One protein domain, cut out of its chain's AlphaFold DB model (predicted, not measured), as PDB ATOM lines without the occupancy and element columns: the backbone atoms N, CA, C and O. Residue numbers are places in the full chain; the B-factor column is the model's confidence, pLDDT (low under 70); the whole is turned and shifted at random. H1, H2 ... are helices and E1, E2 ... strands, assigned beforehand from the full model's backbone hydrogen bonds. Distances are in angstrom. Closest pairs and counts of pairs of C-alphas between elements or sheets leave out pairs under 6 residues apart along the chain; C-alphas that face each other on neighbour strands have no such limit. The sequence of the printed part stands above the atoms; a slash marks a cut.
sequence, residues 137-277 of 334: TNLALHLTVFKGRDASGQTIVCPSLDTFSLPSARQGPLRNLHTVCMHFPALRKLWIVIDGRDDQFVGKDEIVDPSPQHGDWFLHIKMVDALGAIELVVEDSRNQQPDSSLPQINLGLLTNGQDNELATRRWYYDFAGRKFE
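This is residues 137 to 277 of the 334 residues of an uncharacterized protein of Mollisia scopiformis (UniProt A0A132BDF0). What is the main picture? A strongly twisted wall of four strands has the long helix H4 over one face, in two layers, and H3 crosses H4 at its residues 232 to 237. H1 packs on H3, H2 on H4, while H5 lies past the end of E4. What is it made of? The 141 printed residues include five named helices and four named strands, in the order E1 H1 H2 H3 E2 E3 H4 E4 H5; the class is mixed, and so is the sheet, E1 E2 E4 E3. How large is it? It is compact, with a radius of gyration of the C-alphas of 15.6 A and spans of 43 by 34 by 26 A.

How do the strands pair? E1, residues 138 to 142, is parallel to E2, residues 189 to 195, with N 141 and O 191 2.8 A apart; with H1, residues 143 to 146, H2, residues 161 to 164, and H3, residues 167 to 183, between them, they form a strand-helix-strand unit, parallel neighbours joined through helices. E4, residues 248 to 255, is parallel to E2, with N 192 and O 250 2.8 A apart, and antiparallel to E3, residues 206 to 208, with N 208 and O 253 2.9 A apart. How do the helices stand? H1 touches H3 at its residues 172 to 176 alone, the closest C-alphas being Phe 146 and Pro 173, 4.5 A. H2 touches H4, residues 217 to 240, at H4's residues 225 to 232 alone, closest at the C-alphas of Leu 161 and Asp 225, 4.9 A. H3 and H4 touch at 72 degrees, only just about perpendicular, closest at the C-alphas of Leu 174 and Val 233, 5.7 A. And H5? H5, residues 260 to 266, only grazes the sheet, with its residues 263 to 266. Are the helix backbones complete? O i to N i+4 pairs are within hydrogen-bond range in 10 of 13 cases in H3, 18 of 20 in H4 and 2 of 3 in H5; H1 and H2 are too short for such a pair.

Where does the first element begin? C-alpha 138 of E1 is at (-77.377, 49.241, 116.946). Where does the last end? C-alpha 266 of H5 is at (-86.081, 65.018, 132.175). How long are the longer elements? H4 measures 35.7 A, H3 24.2 A, E4 20.8 A and E2 17.6 A; E4 bends by 54 degrees at residue 251.

How far does it reach? The two C-alphas farthest apart, of Asp 243 and Glu 277, are 46.3 A apart. Is it whole? The printed part has no cut; the link from H1 to H2, residues 147 to 160, is long. Where is confidence low? pLDDT is under 70 in residues 148 to 162, 210 to 222 and 257 to 277 of this model.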
ATOM      1  N   THR A 137     -74.592  46.657 115.103       97.25
ATOM      2  CA  THR A 137     -75.833  46.841 114.339       97.25
ATOM      3  C   THR A 137     -76.754  47.907 114.935       97.25
ATOM      4  O   THR A 137     -77.531  48.508 114.190       97.25
ATOM      5  N   ASN A 138     -76.632  48.195 116.240       97.88
ATOM      6  CA  ASN A 138     -77.377  49.241 116.946       97.88
ATOM      7  C   ASN A 138     -76.408  50.222 117.620       97.88
ATOM      8  O   ASN A 138     -75.685  49.863 118.556       97.88
ATOM      9  N   LEU A 139     -76.412  51.472 117.163       96.75
ATOM     10  CA  LEU A 139     -75.584  52.547 117.702       96.75
ATOM     11  C   LEU A 139     -76.478  53.666 118.221       96.75
ATOM     12  O   LEU A 139     -77.452  54.030 117.570       96.75
ATOM     13  N   ALA A 140     -76.117  54.241 119.358       96.19
ATOM     14  CA  ALA A 140     -76.716  55.438 119.907       96.19
ATOM     15  C   ALA A 140     -75.650  56.528 120.039       96.19
ATOM     16  O   ALA A 140     -74.613  56.341 120.674       96.19
ATOM     17  N   LEU A 141     -75.897  57.677 119.427       92.44
ATOM     18  CA  LEU A 141     -75.012  58.830 119.460       92.44
ATOM     19  C   LEU A 141     -75.743  59.989 120.105       92.44
ATOM     20  O   LEU A 141     -76.887  60.277 119.764       92.44
ATOM     21  N   HIS A 142     -75.068  60.695 121.002       87.44
ATOM     22  CA  HIS A 142     -75.627  61.919 121.548       87.44
ATOM     23  C   HIS A 142     -75.905  62.945 120.436       87.44
ATOM     24  O   HIS A 142     -75.111  63.086 119.499       87.44
ATOM     25  N   LEU A 143     -76.991  63.712 120.565       82.94
ATOM     26  CA  LEU A 143     -77.469  64.688 119.575       82.94
ATOM     27  C   LEU A 143     -76.413  65.744 119.203       82.94
ATOM     28  O   LEU A 143     -76.450  66.330 118.123       82.94
ATOM     29  N   THR A 144     -75.377  65.915 120.030       78.38
ATOM     30  CA  THR A 144     -74.186  66.699 119.668       78.38
ATOM     31  C   THR A 144     -73.472  66.230 118.401       78.38
ATOM     32  O   THR A 144     -72.671  66.995 117.876       78.38
ATOM     33  N   VAL A 145     -73.725  65.019 117.894       79.25
ATOM     34  CA  VAL A 145     -73.190  64.573 116.595       79.25
ATOM     35  C   VAL A 145     -73.676  65.452 115.434       79.25
ATOM     36  O   VAL A 145     -72.972  65.592 114.436       79.25
ATOM     37  N   PHE A 146     -74.813  66.136 115.598       75.19
ATOM     38  CA  PHE A 146     -75.314  67.153 114.668       75.19
ATOM     39  C   PHE A 146     -74.821  68.573 114.996       75.19
ATOM     40  O   PHE A 146     -75.281  69.540 114.393       75.19
ATOM     41  N   LYS A 147     -73.862  68.752 115.917       71.44
ATOM     42  CA  LYS A 147     -73.188  70.049 116.064       71.44
ATOM     43  C   LYS A 147     -72.212  70.231 114.905       71.44
ATOM     44  O   LYS A 147     -71.166  69.584 114.840       71.44
ATOM     45  N   GLY A 148     -72.560  71.129 113.990       59.66
ATOM     46  CA  GLY A 148     -71.617  71.672 113.021       59.66
ATOM     47  C   GLY A 148     -70.599  72.589 113.706       59.66
ATOM     48  O   GLY A 148     -70.891  73.229 114.719       59.66
ATOM     49  N   ARG A 149     -69.397  72.669 113.136       56.12
ATOM     50  CA  ARG A 149     -68.557  73.858 113.302       56.12
ATOM     51  C   ARG A 149     -68.832  74.765 112.118       56.12
ATOM     52  O   ARG A 149     -68.949  74.268 110.997       56.12
ATOM     53  N   ASP A 150     -68.960  76.059 112.367       54.47
ATOM     54  CA  ASP A 150     -68.989  77.019 111.270       54.47
ATOM     55  C   ASP A 150     -67.602  77.133 110.610       54.47
ATOM     56  O   ASP A 150     -66.624  76.505 111.035       54.47
ATOM     57  N   ALA A 151     -67.504  77.950 109.560       49.50
ATOM     58  CA  ALA A 151     -66.243  78.185 108.858       49.50
ATOM     59  C   ALA A 151     -65.154  78.805 109.761       49.50
ATOM     60  O   ALA A 151     -63.973  78.728 109.430       49.50
ATOM     61  N   SER A 152     -65.539  79.396 110.899       52.19
ATOM     62  CA  SER A 152     -64.631  79.981 111.891       52.19
ATOM     63  C   SER A 152     -64.151  78.973 112.944       52.19
ATOM     64  O   SER A 152     -63.329  79.302 113.798       52.19
ATOM     65  N   GLY A 153     -64.639  77.730 112.890       56.00
ATOM     66  CA  GLY A 153     -64.313  76.692 113.861       56.00
ATOM     67  C   GLY A 153     -65.055  76.835 115.190       56.00
ATOM     68  O   GLY A 153     -64.820  76.022 116.092       56.00
ATOM     69  N   GLN A 154     -65.965  77.807 115.325       54.22
ATOM     70  CA  GLN A 154     -66.820  77.912 116.499       54.22
ATOM     71  C   GLN A 154     -67.836  76.773 116.502       54.22
ATOM     72  O   GLN A 154     -68.386  76.369 115.475       54.22
ATOM     73  N   THR A 155     -68.054  76.206 117.688       56.16
ATOM     74  CA  THR A 155     -69.066  75.166 117.871       56.16
ATOM     75  C   THR A 155     -70.423  75.839 117.811       56.16
ATOM     76  O   THR A 155     -70.773  76.577 118.730       56.16
ATOM     77  N   ILE A 156     -71.194  75.570 116.758       53.06
ATOM     78  CA  ILE A 156     -72.573  76.038 116.715       53.06
ATOM     79  C   ILE A 156     -73.343  75.174 117.715       53.06
ATOM     80  O   ILE A 156     -73.514  73.963 117.536       53.06
ATOM     81  N   VAL A 157     -73.733  75.782 118.835       52.41
ATOM     82  CA  VAL A 157     -74.650  75.163 119.792       52.41
ATOM     83  C   VAL A 157     -75.967  74.999 119.053       52.41
ATOM     84  O   VAL A 157     -76.567  76.006 118.713       52.41
ATOM     85  N   CYS A 158     -76.313  73.743 118.740       53.03
ATOM     86  CA  CYS A 158     -77.522  73.285 118.047       53.03
ATOM     87  C   CYS A 158     -78.260  74.408 117.294       53.03
ATOM     88  O   CYS A 158     -79.087  75.089 117.903       53.03
ATOM     89  N   PRO A 159     -77.933  74.636 116.010       54.09
ATOM     90  CA  PRO A 159     -78.629  75.641 115.226       54.09
ATOM     91  C   PRO A 159     -80.147  75.425 115.336       54.09
ATOM     92  O   PRO A 159     -80.594  74.280 115.278       54.09
ATOM     93  N   SER A 160     -80.931  76.492 115.527       62.50
ATOM     94  CA  SER A 160     -82.398  76.406 115.450       62.50
ATOM     95  C   SER A 160     -82.816  75.754 114.127       62.50
ATOM     96  O   SER A 160     -82.045  75.784 113.160       62.50
ATOM     97  N   LEU A 161     -84.027  75.191 114.044       60.41
ATOM     98  CA  LEU A 161     -84.543  74.629 112.786       60.41
ATOM     99  C   LEU A 161     -84.410  75.629 111.623       60.41
ATOM    100  O   LEU A 161     -83.984  75.260 110.527       60.41
ATOM    101  N   ASP A 162     -84.639  76.917 111.900       67.31
ATOM    102  CA  ASP A 162     -84.434  78.018 110.952       67.31
ATOM    103  C   ASP A 162     -83.020  78.040 110.366       67.31
ATOM    104  O   ASP A 162     -82.831  78.303 109.181       67.31
ATOM    105  N   THR A 163     -82.008  77.713 111.165       71.06
ATOM    106  CA  THR A 163     -80.622  77.660 110.701       71.06
ATOM    107  C   THR A 163     -80.355  76.391 109.889       71.06
ATOM    108  O   THR A 163     -79.647  76.453 108.884       71.06
ATOM    109  N   PHE A 164     -80.953  75.252 110.262       77.75
ATOM    110  CA  PHE A 164     -80.871  74.010 109.482       77.75
ATOM    111  C   PHE A 164     -81.601  74.090 108.140       77.75
ATOM    112  O   PHE A 164     -81.296  73.288 107.263       77.75
ATOM    113  N   SER A 165     -82.495  75.059 107.924       81.44
ATOM    114  CA  SER A 165     -83.097  75.296 106.605       81.44
ATOM    115  C   SER A 165     -82.051  75.643 105.530       81.44
ATOM    116  O   SER A 165     -82.223  75.300 104.356       81.44
ATOM    117  N   LEU A 166     -80.911  76.225 105.926       85.38
ATOM    118  CA  LEU A 166     -79.801  76.552 105.032       85.38
ATOM    119  C   LEU A 166     -78.944  75.305 104.731       85.38
ATOM    120  O   LEU A 166     -78.358  74.733 105.655       85.38
ATOM    121  N   PRO A 167     -78.754  74.912 103.454       87.38
ATOM    122  CA  PRO A 167     -77.939  73.743 103.094       87.38
ATOM    123  C   PRO A 167     -76.492  73.783 103.607       87.38
ATOM    124  O   PRO A 167     -75.890  72.741 103.866       87.38
ATOM    125  N   SER A 168     -75.920  74.980 103.776       84.19
ATOM    126  CA  SER A 168     -74.567  75.172 104.310       84.19
ATOM    127  C   SER A 168     -74.448  74.769 105.782       84.19
ATOM    128  O   SER A 168     -73.437  74.187 106.171       84.19
ATOM    129  N   ALA A 169     -75.486  75.005 106.590       81.62
ATOM    130  CA  ALA A 169     -75.513  74.624 108.002       81.62
ATOM    131  C   ALA A 169     -75.586  73.097 108.194       81.62
ATOM    132  O   ALA A 169     -75.118  72.572 109.205       81.62
ATOM    133  N   ARG A 170     -76.115  72.373 107.197       87.19
ATOM    134  CA  ARG A 170     -76.287  70.912 107.225       87.19
ATOM    135  C   ARG A 170     -75.045  70.122 106.817       87.19
ATOM    136  O   ARG A 170     -74.955  68.941 107.137       87.19
ATOM    137  N   GLN A 171     -74.048  70.757 106.194       85.31
ATOM    138  CA  GLN A 171     -72.854  70.064 105.684       85.31
ATOM    139  C   GLN A 171     -72.030  69.374 106.778       85.31
ATOM    140  O   GLN A 171     -71.553  68.258 106.591       85.31
ATOM    141  N   GLY A 172     -71.860  70.021 107.935       81.75
ATOM    142  CA  GLY A 172     -71.132  69.432 109.064       81.75
ATOM    143  C   GLY A 172     -71.810  68.159 109.586       81.75
ATOM    144  O   GLY A 172     -71.173  67.104 109.610       81.75
ATOM    145  N   PRO A 173     -73.095  68.234 109.964       85.44
ATOM    146  CA  PRO A 173     -73.860  67.065 110.388       85.44
ATOM    147  C   PRO A 173     -73.956  65.957 109.338       85.44
ATOM    148  O   PRO A 173     -73.801  64.787 109.675       85.44
ATOM    149  N   LEU A 174     -74.132  66.318 108.068       88.38
ATOM    150  CA  LEU A 174     -74.151  65.375 106.953       88.38
ATOM    151  C   LEU A 174     -72.832  64.601 106.836       88.38
ATOM    152  O   LEU A 174     -72.830  63.372 106.793       88.38
ATOM    153  N   ARG A 175     -71.696  65.309 106.888       86.25
ATOM    154  CA  ARG A 175     -70.366  64.685 106.915       86.25
ATOM    155  C   ARG A 175     -70.207  63.749 108.113       86.25
ATOM    156  O   ARG A 175     -69.647  62.659 107.972       86.25
ATOM    157  N   ASN A 176     -70.687  64.155 109.290       85.12
ATOM    158  CA  ASN A 176     -70.637  63.313 110.484       85.12
ATOM    159  C   ASN A 176     -71.467  62.037 110.291       85.12
ATOM    160  O   ASN A 176     -70.962  60.957 110.586       85.12
ATOM    161  N   LEU A 177     -72.682  62.142 109.741       89.19
ATOM    162  CA  LEU A 177     -73.543  60.995 109.443       89.19
ATOM    163  C   LEU A 177     -72.868  60.017 108.472       89.19
ATOM    164  O   LEU A 177     -72.792  58.827 108.765       89.19
ATOM    165  N   HIS A 178     -72.302  60.506 107.365       88.50
ATOM    166  CA  HIS A 178     -71.547  59.653 106.435       88.50
ATOM    167  C   HIS A 178     -70.363  58.972 107.117       88.50
ATOM    168  O   HIS A 178     -70.138  57.780 106.925       88.50
ATOM    169  N   THR A 179     -69.636  59.699 107.965       86.00
ATOM    170  CA  THR A 179     -68.496  59.129 108.693       86.00
ATOM    171  C   THR A 179     -68.941  58.045 109.682       86.00
ATOM    172  O   THR A 179     -68.254  57.039 109.827       86.00
ATOM    173  N   VAL A 180     -70.096  58.203 110.343       89.12
ATOM    174  CA  VAL A 180     -70.714  57.134 111.154       89.12
ATOM    175  C   VAL A 180     -70.978  55.904 110.293       89.12
ATOM    176  O   VAL A 180     -70.510  54.823 110.634       89.12
ATOM    177  N   CYS A 181     -71.670  56.056 109.163       90.31
ATOM    178  CA  CYS A 181     -71.983  54.930 108.284       90.31
ATOM    179  C   CYS A 181     -70.719  54.221 107.766       90.31
ATOM    180  O   CYS A 181     -70.704  52.998 107.669       90.31
ATOM    181  N   MET A 182     -69.636  54.960 107.497       87.56
ATOM    182  CA  MET A 182     -68.356  54.360 107.103       87.56
ATOM    183  C   MET A 182     -67.668  53.604 108.246       87.56
ATOM    184  O   MET A 182     -67.122  52.525 108.026       87.56
ATOM    185  N   HIS A 183     -67.678  54.143 109.468       86.62
ATOM    186  CA  HIS A 183     -67.051  53.493 110.626       86.62
ATOM    187  C   HIS A 183     -67.825  52.266 111.127       86.62
ATOM    188  O   HIS A 183     -67.231  51.374 111.735       86.62
ATOM    189  N   PHE A 184     -69.135  52.220 110.881       91.12
ATOM    190  CA  PHE A 184     -70.032  51.151 111.316       91.12
ATOM    191  C   PHE A 184     -70.754  50.537 110.105       91.12
ATOM    192  O   PHE A 184     -71.946  50.765 109.910       91.12
ATOM    193  N   PRO A 185     -70.060  49.736 109.279       92.00
ATOM    194  CA  PRO A 185     -70.617  49.215 108.029       92.00
ATOM    195  C   PRO A 185     -71.780  48.226 108.221       92.00
ATOM    196  O   PRO A 185     -72.577  48.038 107.308       92.00
ATOM    197  N   ALA A 186     -71.899  47.590 109.393       95.00
ATOM    198  CA  ALA A 186     -73.016  46.699 109.728       95.00
ATOM    199  C   ALA A 186     -74.191  47.420 110.415       95.00
ATOM    200  O   ALA A 186     -75.133  46.764 110.873       95.00
ATOM    201  N   LEU A 187     -74.140  48.752 110.515       96.31
ATOM    202  CA  LEU A 187     -75.125  49.535 111.244       96.31
ATOM    203  C   LEU A 187     -76.504  49.419 110.593       96.31
ATOM    204  O   LEU A 187     -76.701  49.782 109.438       96.31
ATOM    205  N   ARG A 188     -77.480  48.937 111.365       97.44
ATOM    206  CA  ARG A 188     -78.883  48.821 110.947       97.44
ATOM    207  C   ARG A 188     -79.748  49.897 111.582       97.44
ATOM    208  O   ARG A 188     -80.667  50.389 110.936       97.44
ATOM    209  N   LYS A 189     -79.459  50.257 112.835       97.31
ATOM    210  CA  LYS A 189     -80.200  51.260 113.605       97.31
ATOM    211  C   LYS A 189     -79.249  52.280 114.209       97.31
ATOM    212  O   LYS A 189     -78.336  51.916 114.948       97.31
ATOM    213  N   LEU A 190     -79.506  53.551 113.928       96.50
ATOM    214  CA  LEU A 190     -78.810  54.689 114.503       96.50
ATOM    215  C   LEU A 190     -79.792  55.512 115.339       96.50
ATOM    216  O   LEU A 190     -80.690  56.158 114.810       96.50
ATOM    217  N   TRP A 191     -79.598  55.511 116.648       95.38
ATOM    218  CA  TRP A 191     -80.300  56.394 117.563       95.38
ATOM    219  C   TRP A 191     -79.522  57.690 117.717       95.38
ATOM    220  O   TRP A 191     -78.345  57.687 118.076       95.38
ATOM    221  N   ILE A 192     -80.190  58.803 117.476       91.62
ATOM    222  CA  ILE A 192     -79.726  60.127 117.850       91.62
ATOM    223  C   ILE A 192     -80.401  60.443 119.169       91.62
ATOM    224  O   ILE A 192     -81.617  60.366 119.278       91.62
ATOM    225  N   VAL A 193     -79.611  60.705 120.197       88.62
ATOM    226  CA  VAL A 193     -80.082  60.607 121.574       88.62
ATOM    227  C   VAL A 193     -79.900  61.922 122.306       88.62
ATOM    228  O   VAL A 193     -78.809  62.493 122.316       88.62
ATOM    229  N   ILE A 194     -80.958  62.374 122.968       83.50
ATOM    230  CA  ILE A 194     -80.870  63.375 124.031       83.50
ATOM    231  C   ILE A 194     -80.567  62.608 125.319       83.50
ATOM    232  O   ILE A 194     -81.314  61.700 125.678       83.50
ATOM    233  N   ASP A 195     -79.442  62.902 125.974       83.81
ATOM    234  CA  ASP A 195     -79.102  62.251 127.245       83.81
ATOM    235  C   ASP A 195     -79.807  62.981 128.391       83.81
ATOM    236  O   ASP A 195     -79.408  64.076 128.781       83.81
ATOM    237  N   GLY A 196     -80.901  62.391 128.869       80.31
ATOM    238  CA  GLY A 196     -81.692  62.867 130.000       80.31
ATOM    239  C   GLY A 196     -81.448  62.064 131.277       80.31
ATOM    240  O   GLY A 196     -82.265  62.137 132.198       80.31
ATOM    241  N   ARG A 197     -80.375  61.262 131.339       84.12
ATOM    242  CA  ARG A 197     -79.971  60.591 132.580       84.12
ATOM    243  C   ARG A 197     -79.576  61.634 133.620       84.12
ATOM    244  O   ARG A 197     -78.981  62.662 133.301       84.12
ATOM    245  N   ASP A 198     -79.894  61.344 134.872       80.25
ATOM    246  CA  ASP A 198     -79.526  62.177 136.012       80.25
ATOM    247  C   ASP A 198     -79.012  61.267 137.132       80.25
ATOM    248  O   ASP A 198     -79.651  60.269 137.483       80.25
ATOM    249  N   ASP A 199     -77.826  61.608 137.643       81.31
ATOM    250  CA  ASP A 199     -77.071  60.855 138.650       81.31
ATOM    251  C   ASP A 199     -77.852  60.660 139.964       81.31
ATOM    252  O   ASP A 199     -77.521  59.779 140.755       81.31
ATOM    253  N   GLN A 200     -78.891  61.467 140.217       78.94
ATOM    254  CA  GLN A 200     -79.770  61.321 141.382       78.94
ATOM    255  C   GLN A 200     -80.695  60.106 141.286       78.94
ATOM    256  O   GLN A 200     -81.245  59.671 142.300       78.94
ATOM    257  N   PHE A 201     -80.885  59.554 140.088       78.06
ATOM    258  CA  PHE A 201     -81.763  58.414 139.874       78.06
ATOM    259  C   PHE A 201     -80.971  57.128 139.694       78.06
ATOM    260  O   PHE A 201     -79.961  57.065 138.995       78.06
ATOM    261  N   VAL A 202     -81.482  56.072 140.316       78.38
ATOM    262  CA  VAL A 202     -80.931  54.727 140.211       78.38
ATOM    263  C   VAL A 202     -81.957  53.882 139.476       78.38
ATOM    264  O   VAL A 202     -82.990  53.512 140.033       78.38
ATOM    265  N   GLY A 203     -81.682  53.600 138.211       85.50
ATOM    266  CA  GLY A 203     -82.505  52.721 137.401       85.50
ATOM    267  C   GLY A 203     -81.777  52.302 136.133       85.50
ATOM    268  O   GLY A 203     -80.604  52.619 135.930       85.50
ATOM    269  N   LYS A 204     -82.458  51.498 135.321       89.00
ATOM    270  CA  LYS A 204     -81.869  50.907 134.122       89.00
ATOM    271  C   LYS A 204     -81.800  51.948 133.008       89.00
ATOM    272  O   LYS A 204     -82.802  52.595 132.721       89.00
ATOM    273  N   ASP A 205     -80.644  52.047 132.359       91.69
ATOM    274  CA  ASP A 205     -80.494  52.839 131.140       91.69
ATOM    275  C   ASP A 205     -81.376  52.273 130.016       91.69
ATOM    276  O   ASP A 205     -81.273  51.096 129.648       91.69
ATOM    277  N   GLU A 206     -82.223  53.124 129.450       91.81
ATOM    278  CA  GLU A 206     -83.136  52.815 128.355       91.81
ATOM    279  C   GLU A 206     -83.245  53.995 127.381       91.81
ATOM    280  O   GLU A 206     -83.106  55.156 127.767       91.81
ATOM    281  N   ILE A 207     -83.481  53.692 126.101       91.12
ATOM    282  CA  ILE A 207     -83.809  54.695 125.083       91.12
ATOM    283  C   ILE A 207     -85.306  54.603 124.830       91.12
ATOM    284  O   ILE A 207     -85.789  53.572 124.357       91.12
ATOM    285  N   VAL A 208     -86.020  55.679 125.136       87.62
ATOM    286  CA  VAL A 208     -87.462  55.792 124.913       87.62
ATOM    287  C   VAL A 208     -87.754  56.693 123.721       87.62
ATOM    288  O   VAL A 208     -86.980  57.600 123.397       87.62
ATOM    289  N   ASP A 209     -88.874  56.423 123.054       82.88
ATOM    290  CA  ASP A 209     -89.358  57.247 121.951       82.88
ATOM    291  C   ASP A 209     -89.770  58.640 122.480       82.88
ATOM    292  O   ASP A 209     -90.502  58.703 123.476       82.88
ATOM    293  N   PRO A 210     -89.328  59.750 121.856       69.88
ATOM    294  CA  PRO A 210     -89.830  61.117 122.060       69.88
ATOM    295  C   PRO A 210     -91.330  61.292 121.734       69.88
ATOM    296  O   PRO A 210     -91.717  62.195 120.992       69.88
ATOM    297  N   SER A 211     -92.224  60.449 122.252       67.12
ATOM    298  CA  SER A 211     -93.647  60.598 121.956       67.12
ATOM    299  C   SER A 211     -94.235  61.826 122.682       67.12
ATOM    300  O   SER A 211     -93.915  62.065 123.853       67.12
ATOM    301  N   PRO A 212     -95.161  62.578 122.051       60.72
ATOM    302  CA  PRO A 212     -95.835  63.727 122.670       60.72
ATOM    303  C   PRO A 212     -96.592  63.388 123.961       60.72
ATOM    304  O   PRO A 212     -96.912  64.283 124.738       60.72
ATOM    305  N   GLN A 213     -96.872  62.102 124.206       59.94
ATOM    306  CA  GLN A 213     -97.544  61.630 125.419       59.94
ATOM    307  C   GLN A 213     -96.690  61.847 126.681       59.94
ATOM    308  O   GLN A 213     -97.224  61.811 127.786       59.94
ATOM    309  N   HIS A 214     -95.390  62.119 126.521       55.72
ATOM    310  CA  HIS A 214     -94.448  62.411 127.604       55.72
ATOM    311  C   HIS A 214     -94.091  63.910 127.729       55.72
ATOM    312  O   HIS A 214     -93.130  64.250 128.420       55.72
ATOM    313  N   GLY A 215     -94.810  64.816 127.053       52.97
ATOM    314  CA  GLY A 215     -94.398  66.216 126.901       52.97
ATOM    315  C   GLY A 215     -95.084  67.233 127.822       52.97
ATOM    316  O   GLY A 215     -96.300  67.403 127.773       52.97
ATOM    317  N   ASP A 216     -94.272  68.008 128.549       52.16
ATOM    318  CA  ASP A 216     -94.565  69.411 128.881       52.16
ATOM    319  C   ASP A 216     -94.332  70.310 127.641       52.16
ATOM    320  O   ASP A 216     -93.426  70.083 126.834       52.16
ATOM    321  N   TRP A 217     -95.136  71.370 127.496       46.31
ATOM    322  CA  TRP A 217     -95.305  72.153 126.256       46.31
ATOM    323  C   TRP A 217     -94.051  72.872 125.710       46.31
ATOM    324  O   TRP A 217     -93.949  73.074 124.501       46.31
ATOM    325  N   PHE A 218     -93.086  73.270 126.548       48.97
ATOM    326  CA  PHE A 218     -91.943  74.102 126.115       48.97
ATOM    327  C   PHE A 218     -90.837  73.323 125.381       48.97
ATOM    328  O   PHE A 218     -90.068  73.896 124.609       48.97
ATOM    329  N   LEU A 219     -90.760  72.009 125.595       55.34
ATOM    330  CA  LEU A 219     -89.719  71.142 125.030       55.34
ATOM    331  C   LEU A 219     -90.114  70.504 123.710       55.34
ATOM    332  O   LEU A 219     -89.245  70.143 122.918       55.34
ATOM    333  N   HIS A 220     -91.416  70.485 123.434       57.78
ATOM    334  CA  HIS A 220     -91.956  70.090 122.145       57.78
ATOM    335  C   HIS A 220     -91.316  70.884 120.999       57.78
ATOM    336  O   HIS A 220     -90.959  70.292 119.992       57.78
ATOM    337  N   ILE A 221     -91.085  72.194 121.156       60.31
ATOM    338  CA  ILE A 221     -90.510  73.025 120.084       60.31
ATOM    339  C   ILE A 221     -89.064  72.609 119.773       60.31
ATOM    340  O   ILE A 221     -88.764  72.302 118.628       60.31
ATOM    341  N   LYS A 222     -88.183  72.493 120.780       69.00
ATOM    342  CA  LYS A 222     -86.783  72.070 120.553       69.00
ATOM    343  C   LYS A 222     -86.678  70.632 120.033       69.00
ATOM    344  O   LYS A 222     -85.777  70.321 119.261       69.00
ATOM    345  N   MET A 223     -87.581  69.752 120.465       71.25
ATOM    346  CA  MET A 223     -87.664  68.376 119.978       71.25
ATOM    347  C   MET A 223     -88.122  68.325 118.518       71.25
ATOM    348  O   MET A 223     -87.494  67.640 117.718       71.25
ATOM    349  N   VAL A 224     -89.175  69.068 118.163       75.81
ATOM    350  CA  VAL A 224     -89.652  69.211 116.779       75.81
ATOM    351  C   VAL A 224     -88.563  69.811 115.898       75.81
ATOM    352  O   VAL A 224     -88.326  69.306 114.805       75.81
ATOM    353  N   ASP A 225     -87.839  70.811 116.395       77.88
ATOM    354  CA  ASP A 225     -86.705  71.400 115.690       77.88
ATOM    355  C   ASP A 225     -85.586  70.375 115.463       77.88
ATOM    356  O   ASP A 225     -85.036  70.287 114.366       77.88
ATOM    357  N   ALA A 226     -85.255  69.562 116.473       77.81
ATOM    358  CA  ALA A 226     -84.256  68.507 116.340       77.81
ATOM    359  C   ALA A 226     -84.701  67.414 115.355       77.81
ATOM    360  O   ALA A 226     -83.897  66.983 114.529       77.81
ATOM    361  N   LEU A 227     -85.969  66.993 115.409       81.75
ATOM    362  CA  LEU A 227     -86.552  66.035 114.468       81.75
ATOM    363  C   LEU A 227     -86.489  66.568 113.037       81.75
ATOM    364  O   LEU A 227     -85.922  65.902 112.174       81.75
ATOM    365  N   GLY A 228     -86.971  67.790 112.803       84.50
ATOM    366  CA  GLY A 228     -86.933  68.419 111.484       84.50
ATOM    367  C   GLY A 228     -85.503  68.605 110.968       84.50
ATOM    368  O   GLY A 228     -85.218  68.334 109.803       84.50
ATOM    369  N   ALA A 229     -84.561  68.988 111.835       84.44
ATOM    370  CA  ALA A 229     -83.150  69.094 111.470       84.44
ATOM    371  C   ALA A 229     -82.547  67.736 111.069       84.44
ATOM    372  O   ALA A 229     -81.816  67.661 110.076       84.44
ATOM    373  N   ILE A 230     -82.851  66.664 111.810       86.50
ATOM    374  CA  ILE A 230     -82.407  65.303 111.482       86.50
ATOM    375  C   ILE A 230     -83.007  64.867 110.144       86.50
ATOM    376  O   ILE A 230     -82.262  64.399 109.287       86.50
ATOM    377  N   GLU A 231     -84.310  65.059 109.936       89.75
ATOM    378  CA  GLU A 231     -84.993  64.709 108.685       89.75
ATOM    379  C   GLU A 231     -84.341  65.381 107.472       89.75
ATOM    380  O   GLU A 231     -83.998  64.689 106.512       89.75
ATOM    381  N   LEU A 232     -84.064  66.687 107.552       91.12
ATOM    382  CA  LEU A 232     -83.389  67.432 106.485       91.12
ATOM    383  C   LEU A 232     -81.977  66.898 106.194       91.12
ATOM    384  O   LEU A 232     -81.579  66.796 105.035       91.12
ATOM    385  N   VAL A 233     -81.199  66.544 107.223       90.31
ATOM    386  CA  VAL A 233     -79.850  65.978 107.027       90.31
ATOM    387  C   VAL A 233     -79.918  64.577 106.412       90.31
ATOM    388  O   VAL A 233     -79.090  64.229 105.569       90.31
ATOM    389  N   VAL A 234     -80.899  63.766 106.808       91.38
ATOM    390  CA  VAL A 234     -81.112  62.432 106.235       91.38
ATOM    391  C   VAL A 234     -81.553  62.529 104.777       91.38
ATOM    392  O   VAL A 234     -81.067  61.763 103.945       91.38
ATOM    393  N   GLU A 235     -82.431  63.474 104.448       94.06
ATOM    394  CA  GLU A 235     -82.842  63.746 103.071       94.06
ATOM    395  C   GLU A 235     -81.654  64.186 102.208       94.06
ATOM    396  O   GLU A 235     -81.400  63.576 101.168       94.06
ATOM    397  N   ASP A 236     -80.854  65.152 102.673       94.19
ATOM    398  CA  ASP A 236     -79.620  65.565 101.994       94.19
ATOM    399  C   ASP A 236     -78.667  64.375 101.774       94.19
ATOM    400  O   ASP A 236     -78.063  64.245 100.707       94.19
ATOM    401  N   SER A 237     -78.556  63.466 102.750       93.69
ATOM    402  CA  SER A 237     -77.740  62.254 102.623       93.69
ATOM    403  C   SER A 237     -78.252  61.306 101.547       93.69
ATOM    404  O   SER A 237     -77.447  60.785 100.775       93.69
ATOM    405  N   ARG A 238     -79.568  61.081 101.475       94.62
ATOM    406  CA  ARG A 238     -80.181  60.251 100.424       94.62
ATOM    407  C   ARG A 238     -79.988  60.876  99.046       94.62
ATOM    408  O   ARG A 238     -79.699  60.161  98.095       94.62
ATOM    409  N   ASN A 239     -80.084  62.202  98.952       94.81
ATOM    410  CA  ASN A 239     -79.874  62.929  97.702       94.81
ATOM    411  C   ASN A 239     -78.419  62.844  97.215       94.81
ATOM    412  O   ASN A 239     -78.182  62.748  96.014       94.81
ATOM    413  N   GLN A 240     -77.439  62.858  98.127       93.94
ATOM    414  CA  GLN A 240     -76.021  62.727  97.769       93.94
ATOM    415  C   GLN A 240     -75.587  61.282  97.485       93.94
ATOM    416  O   GLN A 240     -74.660  61.074  96.704       93.94
ATOM    417  N   GLN A 241     -76.217  60.289  98.121       91.88
ATOM    418  CA  GLN A 241     -75.868  58.869  97.992       91.88
ATOM    419  C   GLN A 241     -77.130  57.995  97.867       91.88
ATOM    420  O   GLN A 241     -77.457  57.256  98.803       91.88
ATOM    421  N   PRO A 242     -77.841  58.046  96.725       89.31
ATOM    422  CA  PRO A 242     -79.121  57.354  96.551       89.31
ATOM    423  C   PRO A 242     -79.005  55.828  96.656       89.31
ATOM    424  O   PRO A 242     -79.942  55.171  97.103       89.31
ATOM    425  N   ASP A 243     -77.842  55.273  96.309       88.62
ATOM    426  CA  ASP A 243     -77.577  53.831  96.363       88.62
ATOM    427  C   ASP A 243     -77.128  53.349  97.754       88.62
ATOM    428  O   ASP A 243     -76.977  52.147  97.984       88.62
ATOM    429  N   SER A 244     -76.892  54.267  98.700       86.44
ATOM    430  CA  SER A 244     -76.482  53.898 100.054       86.44
ATOM    431  C   SER A 244     -77.688  53.459 100.885       86.44
ATOM    432  O   SER A 244     -78.662  54.195 101.068       86.44
ATOM    433  N   SER A 245     -77.621  52.250 101.441       90.31
ATOM    434  CA  SER A 245     -78.564  51.809 102.466       90.31
ATOM    435  C   SER A 245     -78.239  52.525 103.779       90.31
ATOM    436  O   SER A 245     -77.456  52.030 104.592       90.31
ATOM    437  N   LEU A 246     -78.801  53.715 103.982       92.94
ATOM    438  CA  LEU A 246     -78.706  54.382 105.277       92.94
ATOM    439  C   LEU A 246     -79.358  53.513 106.367       92.94
ATOM    440  O   LEU A 246     -80.383  52.874 106.103       92.94
ATOM    441  N   PRO A 247     -78.804  53.492 107.595       95.69
ATOM    442  CA  PRO A 247     -79.459  52.825 108.711       95.69
ATOM    443  C   PRO A 247     -80.818  53.471 108.995       95.69
ATOM    444  O   PRO A 247     -81.087  54.614 108.616       95.69
ATOM    445  N   GLN A 248     -81.672  52.763 109.729       95.31
ATOM    446  CA  GLN A 248     -82.854  53.373 110.322       95.31
ATOM    447  C   GLN A 248     -82.400  54.404 111.363       95.31
ATOM    448  O   GLN A 248     -81.819  54.031 112.384       95.31
ATOM    449  N   ILE A 249     -82.650  55.684 111.095       93.88
ATOM    450  CA  ILE A 249     -82.277  56.791 111.981       93.88
ATOM    451  C   ILE A 249     -83.498  57.179 112.808       93.88
ATOM    452  O   ILE A 249     -84.530  57.529 112.244       93.88
ATOM    453  N   ASN A 250     -83.369  57.114 114.131       91.69
ATOM    454  CA  ASN A 250     -84.429  57.449 115.079       91.69
ATOM    455  C   ASN A 250     -83.926  58.514 116.062       91.69
ATOM    456  O   ASN A 250     -82.746  58.515 116.412       91.69
ATOM    457  N   LEU A 251     -84.812  59.379 116.554       87.81
ATOM    458  CA  LEU A 251     -84.545  60.202 117.736       87.81
ATOM    459  C   LEU A 251     -84.980  59.422 118.985       87.81
ATOM    460  O   LEU A 251     -85.979  58.711 118.951       87.81
ATOM    461  N   GLY A 252     -84.233  59.541 120.077       88.69
ATOM    462  CA  GLY A 252     -84.542  58.894 121.349       88.69
ATOM    463  C   GLY A 252     -84.160  59.759 122.546       88.69
ATOM    464  O   GLY A 252     -83.277  60.613 122.447       88.69
ATOM    465  N   LEU A 253     -84.788  59.509 123.692       85.19
ATOM    466  CA  LEU A 253     -84.335  60.007 124.991       85.19
ATOM    467  C   LEU A 253     -83.663  58.869 125.748       85.19
ATOM    468  O   LEU A 253     -84.294  57.848 126.001       85.19
ATOM    469  N   LEU A 254     -82.405  59.058 126.132       89.44
ATOM    470  CA  LEU A 254     -81.719  58.150 127.044       89.44
ATOM    471  C   LEU A 254     -82.036  58.557 128.479       89.44
ATOM    472  O   LEU A 254     -81.806  59.695 128.875       89.44
ATOM    473  N   THR A 255     -82.579  57.622 129.243       87.19
ATOM    474  CA  THR A 255     -83.029  57.812 130.625       87.19
ATOM    475  C   THR A 255     -82.609  56.610 131.465       87.19
ATOM    476  O   THR A 255     -82.344  55.546 130.920       87.19
ATOM    477  N   ASN A 256     -82.534  56.764 132.785       86.62
ATOM    478  CA  ASN A 256     -82.176  55.708 133.737       86.62
ATOM    479  C   ASN A 256     -83.396  55.198 134.537       86.62
ATOM    480  O   ASN A 256     -83.342  55.096 135.759       86.62
ATOM    481  N   GLY A 257     -84.511  54.904 133.853       67.25
ATOM    482  CA  GLY A 257     -85.562  53.983 134.318       67.25
ATOM    483  C   GLY A 257     -86.269  54.277 135.651       67.25
ATOM    484  O   GLY A 257     -86.479  53.347 136.429       67.25
ATOM    485  N   GLN A 258     -86.671  55.522 135.935       62.94
ATOM    486  CA  GLN A 258     -87.638  55.806 137.013       62.94
ATOM    487  C   GLN A 258     -88.871  56.569 136.508       62.94
ATOM    488  O   GLN A 258     -88.776  57.312 135.534       62.94
ATOM    489  N   ASP A 259     -89.995  56.328 137.201       58.34
ATOM    490  CA  ASP A 259     -91.405  56.607 136.875       58.34
ATOM    491  C   ASP A 259     -91.714  57.735 135.874       58.34
ATOM    492  O   ASP A 259     -91.175  58.844 135.922       58.34
ATOM    493  N   ASN A 260     -92.700  57.440 135.016       57.38
ATOM    494  CA  ASN A 260     -93.196  58.251 133.896       57.38
ATOM    495  C   ASN A 260     -93.377  59.752 134.201       57.38
ATOM    496  O   ASN A 260     -93.158  60.575 133.316       57.38
ATOM    497  N   GLU A 261     -93.752  60.127 135.428       60.75
ATOM    498  CA  GLU A 261     -93.979  61.532 135.805       60.75
ATOM    499  C   GLU A 261     -92.695  62.355 135.986       60.75
ATOM    500  O   GLU A 261     -92.721  63.577 135.854       60.75
ATOM    501  N   LEU A 262     -91.562  61.723 136.300       57.97
ATOM    502  CA  LEU A 262     -90.267  62.407 136.351       57.97
ATOM    503  C   LEU A 262     -89.538  62.309 135.014       57.97
ATOM    504  O   LEU A 262     -88.787  63.222 134.676       57.97
ATOM    505  N   ALA A 263     -89.803  61.266 134.224       54.72
ATOM    506  CA  ALA A 263     -89.321  61.165 132.849       54.72
ATOM    507  C   ALA A 263     -89.791  62.350 131.983       54.72
ATOM    508  O   ALA A 263     -88.996  62.896 131.219       54.72
ATOM    509  N   THR A 264     -91.028  62.835 132.169       54.94
ATOM    510  CA  THR A 264     -91.519  64.058 131.502       54.94
ATOM    511  C   THR A 264     -90.717  65.308 131.897       54.94
ATOM    512  O   THR A 264     -90.431  66.154 131.051       54.94
ATOM    513  N   ARG A 265     -90.246  65.395 133.151       55.56
ATOM    514  CA  ARG A 265     -89.367  66.481 133.631       55.56
ATOM    515  C   ARG A 265     -87.912  66.363 133.159       55.56
ATOM    516  O   ARG A 265     -87.177  67.341 133.221       55.56
ATOM    517  N   ARG A 266     -87.465  65.207 132.667       56.72
ATOM    518  CA  ARG A 266     -86.081  65.018 132.175       56.72
ATOM    519  C   ARG A 266     -85.851  65.584 130.780       56.72
ATOM    520  O   ARG A 266     -84.708  65.800 130.389       56.72
ATOM    521  N   TRP A 267     -86.924  65.910 130.061       53.91
ATOM    522  CA  TRP A 267     -86.819  66.620 128.793       53.91
ATOM    523  C   TRP A 267     -86.239  68.027 128.949       53.91
ATOM    524  O   TRP A 267     -85.745  68.538 127.958       53.91
ATOM    525  N   TYR A 268     -86.229  68.632 130.150       49.75
ATOM    526  CA  TYR A 268     -85.723  69.988 130.450       49.75
ATOM    527  C   TYR A 268     -84.195  70.147 130.300       49.75
ATOM    528  O   TYR A 268     -83.548  70.904 131.023       49.75
ATOM    529  N   TYR A 269     -83.600  69.458 129.333       45.16
ATOM    530  CA  TYR A 269     -82.211  69.615 128.961       45.16
ATOM    531  C   TYR A 269     -82.009  70.965 128.258       45.16
ATOM    532  O   TYR A 269     -82.290  71.140 127.066       45.16
ATOM    533  N   ASP A 270     -81.519  71.952 129.006       44.78
ATOM    534  CA  ASP A 270     -81.069  73.207 128.424       44.78
ATOM    535  C   ASP A 270     -79.748  73.005 127.663       44.78
ATOM    536  O   ASP A 270     -78.657  72.894 128.229       44.78
ATOM    537  N   PHE A 271     -79.864  72.987 126.334       45.50
ATOM    538  CA  PHE A 271     -78.765  72.931 125.369       45.50
ATOM    539  C   PHE A 271     -77.643  73.953 125.602       45.50
ATOM    540  O   PHE A 271     -76.518  73.714 125.147       45.50
ATOM    541  N   ALA A 272     -77.934  75.079 126.262       36.59
ATOM    542  CA  ALA A 272     -76.995  76.182 126.454       36.59
ATOM    543  C   ALA A 272     -76.039  75.994 127.645       36.59
ATOM    544  O   ALA A 272     -75.071  76.740 127.782       36.59
ATOM    545  N   GLY A 273     -76.236  74.950 128.454       39.94
ATOM    546  CA  GLY A 273     -75.354  74.633 129.563       39.94
ATOM    547  C   GLY A 273     -75.666  75.462 130.799       39.94
ATOM    548  O   GLY A 273     -75.107  76.535 130.996       39.94
ATOM    549  N   ARG A 274     -76.480  74.889 131.679       37.34
ATOM    550  CA  ARG A 274     -76.381  74.967 133.141       37.34
ATOM    551  C   ARG A 274     -77.378  73.971 133.726       37.34
ATOM    552  O   ARG A 274     -78.301  73.535 133.052       37.34
ATOM    553  N   LYS A 275     -77.077  73.549 134.953       40.66
ATOM    554  CA  LYS A 275     -77.839  72.608 135.778       40.66
ATOM    555  C   LYS A 275     -79.345  72.838 135.650       40.66
ATOM    556  O   LYS A 275     -79.760  73.984 135.546       40.66
ATOM    557  N   PHE A 276     -80.099  71.747 135.760       38.31
ATOM    558  CA  PHE A 276     -81.530  71.716 136.053       38.31
ATOM    559  C   PHE A 276     -81.907  72.903 136.961       38.31
ATOM    560  O   PHE A 276     -81.615  72.886 138.160       38.31
ATOM    561  N   GLU A 277     -82.485  73.968 136.405       36.56
ATOM    562  CA  GLU A 277     -83.173  74.945 137.236       36.56
ATOM    563  C   GLU A 277     -84.447  74.233 137.667       36.56
ATOM    564  O   GLU A 277     -85.368  74.039 136.874       36.56
TER     565      GLU A 277